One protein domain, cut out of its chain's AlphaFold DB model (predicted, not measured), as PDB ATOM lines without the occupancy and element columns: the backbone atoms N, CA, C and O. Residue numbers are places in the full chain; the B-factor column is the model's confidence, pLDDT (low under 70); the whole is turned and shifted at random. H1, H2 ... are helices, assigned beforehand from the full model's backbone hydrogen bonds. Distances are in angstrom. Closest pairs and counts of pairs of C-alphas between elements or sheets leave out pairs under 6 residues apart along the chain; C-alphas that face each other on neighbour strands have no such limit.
ATOM      1  N   LYS A   2     141.742 179.923 144.272       57.97
ATOM      2  CA  LYS A   2     143.129 180.427 144.116       57.97
ATOM      3  C   LYS A   2     143.810 180.119 142.761       57.97
ATOM      4  O   LYS A   2     144.516 180.963 142.237       57.97
ATOM      5  N   GLY A   3     143.552 178.949 142.164       67.44
ATOM      6  CA  GLY A   3     144.241 178.513 140.933       67.44
ATOM      7  C   GLY A   3     143.871 179.277 139.652       67.44
ATOM      8  O   GLY A   3     144.669 179.349 138.726       67.44
ATOM      9  N   LYS A   4     142.669 179.868 139.590       71.69
ATOM     10  CA  LYS A   4     142.273 180.696 138.440       71.69
ATOM     11  C   LYS A   4     142.951 182.065 138.493       71.69
ATOM     12  O   LYS A   4     143.452 182.520 137.477       71.69
ATOM     13  N   LEU A   5     143.040 182.664 139.683       78.44
ATOM     14  CA  LEU A   5     143.758 183.924 139.910       78.44
ATOM     15  C   LEU A   5     145.244 183.818 139.548       78.44
ATOM     16  O   LEU A   5     145.771 184.715 138.904       78.44
ATOM     17  N   THR A   6     145.906 182.709 139.892       79.62
ATOM     18  CA  THR A   6     147.324 182.505 139.549       79.62
ATOM     19  C   THR A   6     147.559 182.414 138.047       79.62
ATOM     20  O   THR A   6     148.505 183.000 137.543       79.62
ATOM     21  N   LEU A   7     146.692 181.725 137.304       79.38
ATOM     22  CA  LEU A   7     146.806 181.636 135.844       79.38
ATOM     23  C   LEU A   7     146.497 182.973 135.159       79.38
ATOM     24  O   LEU A   7     147.094 183.300 134.139       79.38
ATOM     25  N   LEU A   8     145.600 183.765 135.746       81.44
ATOM     26  CA  LEU A   8     145.302 185.120 135.290       81.44
ATOM     27  C   LEU A   8     146.492 186.058 135.542       81.44
ATOM     28  O   LEU A   8     146.846 186.846 134.673       81.44
ATOM     29  N   ALA A   9     147.169 185.912 136.682       84.62
ATOM     30  CA  ALA A   9     148.418 186.611 136.966       84.62
ATOM     31  C   ALA A   9     149.541 186.202 135.998       84.62
ATOM     32  O   ALA A   9     150.231 187.075 135.487       84.62
ATOM     33  N   VAL A  10     149.689 184.910 135.682       84.69
ATOM     34  CA  VAL A  10     150.649 184.434 134.665       84.69
ATOM     35  C   VAL A  10     150.337 185.020 133.291       84.69
ATOM     36  O   VAL A  10     151.256 185.374 132.563       84.69
ATOM     37  N   LEU A  11     149.058 185.177 132.948       86.12
ATOM     38  CA  LEU A  11     148.677 185.799 131.690       86.12
ATOM     39  C   LEU A  11     148.974 187.301 131.679       86.12
ATOM     40  O   LEU A  11     149.472 187.772 130.676       86.12
ATOM     41  N   LEU A  12     148.680 188.047 132.750       85.69
ATOM     42  CA  LEU A  12     148.721 189.518 132.740       85.69
ATOM     43  C   LEU A  12     150.051 190.135 133.192       85.69
ATOM     44  O   LEU A  12     150.449 191.164 132.653       85.69
ATOM     45  N   LEU A  13     150.742 189.547 134.174       87.50
ATOM     46  CA  LEU A  13     151.984 190.113 134.720       87.50
ATOM     47  C   LEU A  13     153.063 190.327 133.652       87.50
ATOM     48  O   LEU A  13     153.677 191.395 133.654       87.50
ATOM     49  N   PRO A  14     153.288 189.389 132.712       85.50
ATOM     50  CA  PRO A  14     154.304 189.576 131.688       85.50
ATOM     51  C   PRO A  14     154.017 190.800 130.804       85.50
ATOM     52  O   PRO A  14     154.957 191.499 130.431       85.50
ATOM     53  N   TRP A  15     152.743 191.143 130.553       85.31
ATOM     54  CA  TRP A  15     152.334 192.263 129.681       85.31
ATOM     55  C   TRP A  15     152.725 193.632 130.219       85.31
ATOM     56  O   TRP A  15     152.894 194.567 129.440       85.31
ATOM     57  N   LEU A  16     152.976 193.753 131.522       86.69
ATOM     58  CA  LEU A  16     153.526 194.981 132.095       86.69
ATOM     59  C   LEU A  16     154.942 195.278 131.572       86.69
ATOM     60  O   LEU A  16     155.339 196.440 131.510       86.69
ATOM     61  N   SER A  17     155.688 194.260 131.131       84.31
ATOM     62  CA  SER A  17     157.034 194.435 130.566       84.31
ATOM     63  C   SER A  17     157.010 195.080 129.177       84.31
ATOM     64  O   SER A  17     157.942 195.807 128.835       84.31
ATOM     65  N   ILE A  18     155.920 194.910 128.412       81.88
ATOM     66  CA  ILE A  18     155.731 195.535 127.088       81.88
ATOM     67  C   ILE A  18     155.703 197.067 127.184       81.88
ATOM     68  O   ILE A  18     156.039 197.747 126.221       81.88
ATOM     69  N   VAL A  19     155.372 197.645 128.343       82.31
ATOM     70  CA  VAL A  19     155.349 199.109 128.525       82.31
ATOM     71  C   VAL A  19     156.724 199.747 128.276       82.31
ATOM     72  O   VAL A  19     156.797 200.906 127.879       82.31
ATOM     73  N   LYS A  20     157.818 198.997 128.461       85.25
ATOM     74  CA  LYS A  20     159.192 199.475 128.232       85.25
ATOM     75  C   LYS A  20     159.651 199.366 126.772       85.25
ATOM     76  O   LYS A  20     160.762 199.777 126.456       85.25
ATOM     77  N   VAL A  21     158.830 198.784 125.902       84.44
ATOM     78  CA  VAL A  21     159.193 198.421 124.533       84.44
ATOM     79  C   VAL A  21     158.726 199.482 123.539       84.44
ATOM     80  O   VAL A  21     157.602 199.979 123.616       84.44
ATOM     81  N   ASP A  22     159.567 199.785 122.547       86.62
ATOM     82  CA  ASP A  22     159.187 200.659 121.441       86.62
ATOM     83  C   ASP A  22     158.061 200.039 120.588       86.62
ATOM     84  O   ASP A  22     158.139 198.894 120.127       86.62
ATOM     85  N   LYS A  23     157.007 200.822 120.334       86.06
ATOM     86  CA  LYS A  23     155.808 200.383 119.601       86.06
ATOM     87  C   LYS A  23     156.111 199.943 118.166       86.06
ATOM     88  O   LYS A  23     155.401 199.083 117.641       86.06
ATOM     89  N   PHE A  24     157.108 200.536 117.513       88.75
ATOM     90  CA  PHE A  24     157.512 200.181 116.154       88.75
ATOM     91  C   PHE A  24     158.205 198.820 116.129       88.75
ATOM     92  O   PHE A  24     157.863 197.963 115.312       88.75
ATOM     93  N   VAL A  25     159.114 198.589 117.078       87.38
ATOM     94  CA  VAL A  25     159.812 197.306 117.238       87.38
ATOM     95  C   VAL A  25     158.807 196.207 117.580       87.38
ATOM     96  O   VAL A  25     158.779 195.177 116.910       87.38
ATOM     97  N   PHE A  26     157.894 196.457 118.523       86.88
ATOM     98  CA  PHE A  26     156.847 195.497 118.883       86.88
ATOM     99  C   PHE A  26     155.990 195.079 117.685       86.88
ATOM    100  O   PHE A  26     155.806 193.888 117.440       86.88
ATOM    101  N   LYS A  27     155.522 196.039 116.877       87.25
ATOM    102  CA  LYS A  27     154.729 195.749 115.670       87.25
ATOM    103  C   LYS A  27     155.502 194.950 114.622       87.25
ATOM    104  O   LYS A  27     154.896 194.132 113.938       87.25
ATOM    105  N   ARG A  28     156.814 195.164 114.501       89.38
ATOM    106  CA  ARG A  28     157.671 194.429 113.562       89.38
ATOM    107  C   ARG A  28     157.790 192.948 113.925       89.38
ATOM    108  O   ARG A  28     157.758 192.112 113.027       89.38
ATOM    109  N   TYR A  29     157.906 192.626 115.214       89.56
ATOM    110  CA  TYR A  29     158.041 191.242 115.692       89.56
ATOM    111  C   TYR A  29     156.701 190.556 115.983       89.56
ATOM    112  O   TYR A  29     156.645 189.332 116.059       89.56
ATOM    113  N   LEU A  30     155.605 191.316 116.056       89.31
ATOM    114  CA  LEU A  30     154.245 190.823 116.302       89.31
ATOM    115  C   LEU A  30     153.843 189.618 115.425       89.31
ATOM    116  O   LEU A  30     153.312 188.654 115.982       89.31
ATOM    117  N   PRO A  31     154.118 189.591 114.102       90.69
ATOM    118  CA  PRO A  31     153.801 188.432 113.267       90.69
ATOM    119  C   PRO A  31     154.557 187.166 113.692       90.69
ATOM    120  O   PRO A  31     153.962 186.095 113.778       90.69
ATOM    121  N   VAL A  32     155.848 187.293 114.018       91.94
ATOM    122  CA  VAL A  32     156.705 186.174 114.443       91.94
ATOM    123  C   VAL A  32     156.305 185.673 115.833       91.94
ATOM    124  O   VAL A  32     156.192 184.465 116.048       91.94
ATOM    125  N   LEU A  33     156.019 186.587 116.761       90.94
ATOM    126  CA  LEU A  33     155.519 186.255 118.098       90.94
ATOM    127  C   LEU A  33     154.186 185.513 118.034       90.94
ATOM    128  O   LEU A  33     153.981 184.508 118.713       90.94
ATOM    129  N   THR A  34     153.282 185.995 117.184       90.19
ATOM    130  CA  THR A  34     151.972 185.372 116.989       90.19
ATOM    131  C   THR A  34     152.133 183.992 116.369       90.19
ATOM    132  O   THR A  34     151.546 183.036 116.867       90.19
ATOM    133  N   PHE A  35     152.969 183.855 115.338       93.06
ATOM    134  CA  PHE A  35     153.208 182.574 114.678       93.06
ATOM    135  C   PHE A  35     153.804 181.529 115.629       93.06
ATOM    136  O   PHE A  35     153.248 180.444 115.774       93.06
ATOM    137  N   SER A  36     154.889 181.865 116.332       92.38
ATOM    138  CA  SER A  36     155.531 180.960 117.300       92.38
ATOM    139  C   SER A  36     154.577 180.540 118.424       92.38
ATOM    140  O   SER A  36     154.495 179.359 118.768       92.38
ATOM    141  N   SER A  37     153.784 181.479 118.940       90.56
ATOM    142  CA  SER A  37     152.783 181.201 119.974       90.56
ATOM    143  C   SER A  37     151.650 180.310 119.462       90.56
ATOM    144  O   SER A  37     151.215 179.403 120.171       90.56
ATOM    145  N   LEU A  38     151.198 180.506 118.219       90.44
ATOM    146  CA  LEU A  38     150.193 179.650 117.583       90.44
ATOM    147  C   LEU A  38     150.710 178.227 117.361       90.44
ATOM    148  O   LEU A  38     149.964 177.280 117.606       90.44
ATOM    149  N   VAL A  39     151.972 178.056 116.957       92.12
ATOM    150  CA  VAL A  39     152.589 176.728 116.804       92.12
ATOM    151  C   VAL A  39     152.564 175.970 118.130       92.12
ATOM    152  O   VAL A  39     152.157 174.810 118.172       92.12
ATOM    153  N   ILE A  40     152.922 176.620 119.237       89.69
ATOM    154  CA  ILE A  40     152.911 175.967 120.554       89.69
ATOM    155  C   ILE A  40     151.487 175.735 121.052       89.69
ATOM    156  O   ILE A  40     151.217 174.681 121.624       89.69
ATOM    157  N   ALA A  41     150.558 176.660 120.802       88.62
ATOM    158  CA  ALA A  41     149.144 176.446 121.102       88.62
ATOM    159  C   ALA A  41     148.594 175.227 120.354       88.62
ATOM    160  O   ALA A  41     147.896 174.408 120.949       88.62
ATOM    161  N   PHE A  42     148.974 175.059 119.087       88.62
ATOM    162  CA  PHE A  42     148.598 173.908 118.278       88.62
ATOM    163  C   PHE A  42     149.195 172.605 118.821       88.62
ATOM    164  O   PHE A  42     148.462 171.641 119.029       88.62
ATOM    165  N   ILE A  43     150.493 172.583 119.143       88.25
ATOM    166  CA  ILE A  43     151.149 171.423 119.775       88.25
ATOM    167  C   ILE A  43     150.485 171.080 121.112       88.25
ATOM    168  O   ILE A  43     150.297 169.910 121.434       88.25
ATOM    169  N   SER A  44     150.105 172.087 121.892       85.88
ATOM    170  CA  SER A  44     149.460 171.896 123.187       85.88
ATOM    171  C   SER A  44     148.033 171.336 123.043       85.88
ATOM    172  O   SER A  44     147.627 170.474 123.821       85.88
ATOM    173  N   GLU A  45     147.289 171.723 122.002       84.06
ATOM    174  CA  GLU A  45     145.987 171.116 121.684       84.06
ATOM    175  C   GLU A  45     146.136 169.675 121.166       84.06
ATOM    176  O   GLU A  45     145.387 168.786 121.577       84.06
ATOM    177  N   LEU A  46     147.153 169.401 120.340       86.00
ATOM    178  CA  LEU A  46     147.500 168.033 119.944       86.00
ATOM    179  C   LEU A  46     147.859 167.191 121.170       86.00
ATOM    180  O   LEU A  46     147.325 166.100 121.336       86.00
ATOM    181  N   SER A  47     148.685 167.709 122.077       84.50
ATOM    182  CA  SER A  47     149.047 167.039 123.329       84.50
ATOM    183  C   SER A  47     147.824 166.698 124.183       84.50
ATOM    184  O   SER A  47     147.753 165.606 124.750       84.50
ATOM    185  N   LYS A  48     146.818 167.579 124.230       78.75
ATOM    186  CA  LYS A  48     145.542 167.306 124.902       78.75
ATOM    187  C   LYS A  48     144.780 166.153 124.241       78.75
ATOM    188  O   LYS A  48     144.245 165.311 124.961       78.75
ATOM    189  N   SER A  49     144.759 166.095 122.908       81.62
ATOM    190  CA  SER A  49     144.119 165.019 122.133       81.62
ATOM    191  C   SER A  49     144.853 163.678 122.272       81.62
ATOM    192  O   SER A  49     144.239 162.648 122.541       81.62
ATOM    193  N   PHE A  50     146.185 163.693 122.181       83.81
ATOM    194  CA  PHE A  50     147.052 162.512 122.280       83.81
ATOM    195  C   PHE A  50     147.464 162.164 123.720       83.81
ATOM    196  O   PHE A  50     148.195 161.202 123.949       83.81
ATOM    197  N   THR A  51     146.987 162.915 124.714       78.94
ATOM    198  CA  THR A  51     147.277 162.749 126.149       78.94
ATOM    199  C   THR A  51     148.765 162.740 126.527       78.94
ATOM    200  O   THR A  51     149.142 162.079 127.495       78.94
ATOM    201  N   TRP A  52     149.618 163.494 125.823       81.31
ATOM    202  CA  TRP A  52     151.055 163.551 126.138       81.31
ATOM    203  C   TRP A  52     151.320 164.140 127.531       81.31
ATOM    204  O   TRP A  52     152.190 163.654 128.251       81.31
ATOM    205  N   TRP A  53     150.539 165.141 127.958       77.75
ATOM    206  CA  TRP A  53     150.511 165.616 129.344       77.75
ATOM    207  C   TRP A  53     149.117 166.102 129.758       77.75
ATOM    208  O   TRP A  53     148.353 166.642 128.961       77.75
ATOM    209  N   LYS A  54     148.769 165.920 131.040       67.69
ATOM    210  CA  LYS A  54     147.488 166.367 131.618       67.69
ATOM    211  C   LYS A  54     147.707 167.476 132.635       67.69
ATOM    212  O   LYS A  54     148.258 167.244 133.711       67.69
ATOM    213  N   VAL A  55     147.176 168.662 132.355       67.06
ATOM    214  CA  VAL A  55     147.164 169.766 133.320       67.06
ATOM    215  C   VAL A  55     145.860 169.757 134.108       67.06
ATOM    216  O   VAL A  55     144.762 169.805 133.560       67.06
ATOM    217  N   ARG A  56     145.977 169.696 135.438       62.62
ATOM    218  CA  ARG A  56     144.844 169.434 136.345       62.62
ATOM    219  C   ARG A  56     143.891 170.617 136.544       62.62
ATOM    220  O   ARG A  56     142.791 170.416 137.047       62.62
ATOM    221  N   LYS A  57     144.310 171.852 136.242       68.94
ATOM    222  CA  LYS A  57     143.532 173.074 136.527       68.94
ATOM    223  C   LYS A  57     143.608 174.079 135.368       68.94
ATOM    224  O   LYS A  57     144.269 175.096 135.528       68.94
ATOM    225  N   PRO A  58     142.969 173.822 134.217       67.50
ATOM    226  CA  PRO A  58     142.920 174.787 133.119       67.50
ATOM    227  C   PRO A  58     142.094 176.033 133.485       67.50
ATOM    228  O   PRO A  58     141.091 175.937 134.198       67.50
ATOM    229  N   LEU A  59     142.488 177.203 132.963       67.19
ATOM    230  CA  LEU A  59     141.690 178.433 133.081       67.19
ATOM    231  C   LEU A  59     140.398 178.321 132.253       67.19
ATOM    232  O   LEU A  59     139.312 178.635 132.739       67.19
ATOM    233  N   PHE A  60     140.532 177.796 131.032       68.31
ATOM    234  CA  PHE A  60     139.443 177.497 130.112       68.31
ATOM    235  C   PHE A  60     139.418 175.990 129.829       68.31
ATOM    236  O   PHE A  60     140.307 175.498 129.144       68.31
ATOM    237  N   PRO A  61     138.416 175.230 130.309       65.31
ATOM    238  CA  PRO A  61     138.374 173.773 130.129       65.31
ATOM    239  C   PRO A  61     138.214 173.332 128.662       65.31
ATOM    240  O   PRO A  61     138.545 172.199 128.317       65.31
ATOM    241  N   LYS A  62     137.725 174.225 127.789       65.06
ATOM    242  CA  LYS A  62     137.581 173.966 126.348       65.06
ATOM    243  C   LYS A  62     138.884 174.141 125.563       65.06
ATOM    244  O   LYS A  62     139.069 173.429 124.588       65.06
ATOM    245  N   LEU A  63     139.783 175.016 126.005       63.69
ATOM    246  CA  LEU A  63     141.078 175.255 125.359       63.69
ATOM    247  C   LEU A  63     142.160 174.383 125.996       63.69
ATOM    248  O   LEU A  63     141.936 173.789 127.060       63.69
ATOM    249  N   SER A  64     143.325 174.288 125.360       64.31
ATOM    250  CA  SER A  64     144.498 173.779 126.055       64.31
ATOM    251  C   SER A  64     144.773 174.593 127.327       64.31
ATOM    252  O   SER A  64     144.709 175.826 127.357       64.31
ATOM    253  N   SER A  65     145.079 173.878 128.403       66.44
ATOM    254  CA  SER A  65     145.427 174.419 129.717       66.44
ATOM    255  C   SER A  65     146.600 175.390 129.705       66.44
ATOM    256  O   SER A  65     146.701 176.228 130.602       66.44
ATOM    257  N   ASP A  66     147.461 175.277 128.697       75.62
ATOM    258  CA  ASP A  66     148.726 176.002 128.616       75.62
ATOM    259  C   ASP A  66     148.536 177.386 127.982       75.62
ATOM    260  O   ASP A  66     149.470 178.177 127.914       75.62
ATOM    261  N   PHE A  67     147.308 177.733 127.581       80.12
ATOM    262  CA  PHE A  67     146.978 178.999 126.929       80.12
ATOM    263  C   PHE A  67     147.465 180.228 127.714       80.12
ATOM    264  O   PHE A  67     148.082 181.126 127.145       80.12
ATOM    265  N   SER A  68     147.240 180.259 129.033       81.56
ATOM    266  CA  SER A  68     147.694 181.365 129.889       81.56
ATOM    267  C   SER A  68     149.219 181.502 129.931       81.56
ATOM    268  O   SER A  68     149.726 182.604 130.113       81.56
ATOM    269  N   PHE A  69     149.947 180.398 129.760       85.00
ATOM    270  CA  PHE A  69     151.405 180.386 129.702       85.00
ATOM    271  C   PHE A  69     151.918 180.816 128.319       85.00
ATOM    272  O   PHE A  69     152.835 181.630 128.220       85.00
ATOM    273  N   ILE A  70     151.289 180.319 127.253       86.88
ATOM    274  CA  ILE A  70     151.673 180.599 125.865       86.88
ATOM    275  C   ILE A  70     151.496 182.088 125.545       86.88
ATOM    276  O   ILE A  70     152.424 182.733 125.070       86.88
ATOM    277  N   PHE A  71     150.335 182.658 125.868       85.12
ATOM    278  CA  PHE A  71     150.028 184.065 125.580       85.12
ATOM    279  C   PHE A  71     150.452 185.040 126.687       85.12
ATOM    280  O   PHE A  71     150.282 186.247 126.544       85.12
ATOM    281  N   GLY A  72     150.978 184.536 127.803       86.75
ATOM    282  CA  GLY A  72     151.550 185.356 128.867       86.75
ATOM    283  C   GLY A  72     153.074 185.393 128.748       86.75
ATOM    284  O   GLY A  72     153.612 186.124 127.915       86.75
ATOM    285  N   PRO A  73     153.794 184.613 129.572       87.75
ATOM    286  CA  PRO A  73     155.247 184.668 129.643       87.75
ATOM    287  C   PRO A  73     155.928 184.242 128.346       87.75
ATOM    288  O   PRO A  73     156.908 184.873 127.979       87.75
ATOM    289  N   PHE A  74     155.434 183.226 127.632       87.00
ATOM    290  CA  PHE A  74     156.094 182.765 126.406       87.00
ATOM    291  C   PHE A  74     156.041 183.817 125.287       87.00
ATOM    292  O   PHE A  74     157.065 184.088 124.661       87.00
ATOM    293  N   PHE A  75     154.878 184.442 125.075       87.00
ATOM    294  CA  PHE A  75     154.697 185.508 124.086       87.00
ATOM    295  C   PHE A  75     155.630 186.697 124.343       87.00
ATOM    296  O   PHE A  75     156.149 187.295 123.408       87.00
ATOM    297  N   ILE A  76     155.859 187.030 125.614       85.88
ATOM    298  CA  ILE A  76     156.621 188.221 126.005       85.88
ATOM    299  C   ILE A  76     158.107 187.938 126.150       85.88
ATOM    300  O   ILE A  76     158.913 188.797 125.828       85.88
ATOM    301  N   ALA A  77     158.481 186.738 126.583       84.19
ATOM    302  CA  ALA A  77     159.876 186.318 126.624       84.19
ATOM    303  C   ALA A  77     160.461 186.057 125.225       84.19
ATOM    304  O   ALA A  77     161.678 186.045 125.083       84.19
ATOM    305  N   ASN A  78     159.620 185.828 124.208       81.44
ATOM    306  CA  ASN A  78     160.064 185.733 122.811       81.44
ATOM    307  C   ASN A  78     160.261 187.089 122.124       81.44
ATOM    308  O   ASN A  78     160.750 187.105 120.994       81.44
ATOM    309  N   PHE A  79     159.829 188.187 122.748       71.19
ATOM    310  CA  PHE A  79     160.029 189.534 122.226       71.19
ATOM    311  C   PHE A  79     161.421 190.051 122.600       71.19
ATOM    312  O   PHE A  79     162.104 190.573 121.691       71.19
TER     313      PHE A  79
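What this domain is: This is residues 2 to 79 of the 79 residues of an uncharacterized protein of Bacillus megaterium (strain DSM 319 / IMG 1521) (UniProt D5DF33). Long helices H2 and H1 form a narrow V, with short H3 between its arms; residues 51 to 66 fold back from H2 to H3. The printed part has 78 residues with three named helices, H1 to H3 in order, and is all helix. It is only just compact, close to loose, with a radius of gyration of the C-alphas of 13.6 A and spans of 39 by 28 by 16 A.

Where its parts are: H2, residues 23 to 50, measures 39.0 A, has a kink of 44 degrees near residue 30, and ends at C-alpha 50 (147.052, 162.512, 122.280). H1, residues 2 to 20, measures 29.5 A from C-alpha 2 (143.129, 180.427, 144.116). H3, residues 67 to 77, measures 14.8 A.

How they stand to each other: H2 touches H3 with residues 33 to 41 alone, the closest C-alphas, Ser 37 and Ile 70, 6.0 A apart. This helical hairpin runs opposite ways at 38 degrees, only just a steep tilt. H1 touches H3, the same way at a shallow tilt of 27 degrees; the closest C-alphas, Leu 11 and Gly 72, are 4.1 A apart. H1 and H2 are only just apart, at 8.3 A. O i to N i+4 pairs within hydrogen-bond range are 8 of 15 in H1, 22 of 24 in H2 and 5 of 7 in H3.

The domain as a whole: The printed part has no cut; H2 to H3 is a long link. Residues 2 to 3 and 54 to 65 have pLDDT under 70.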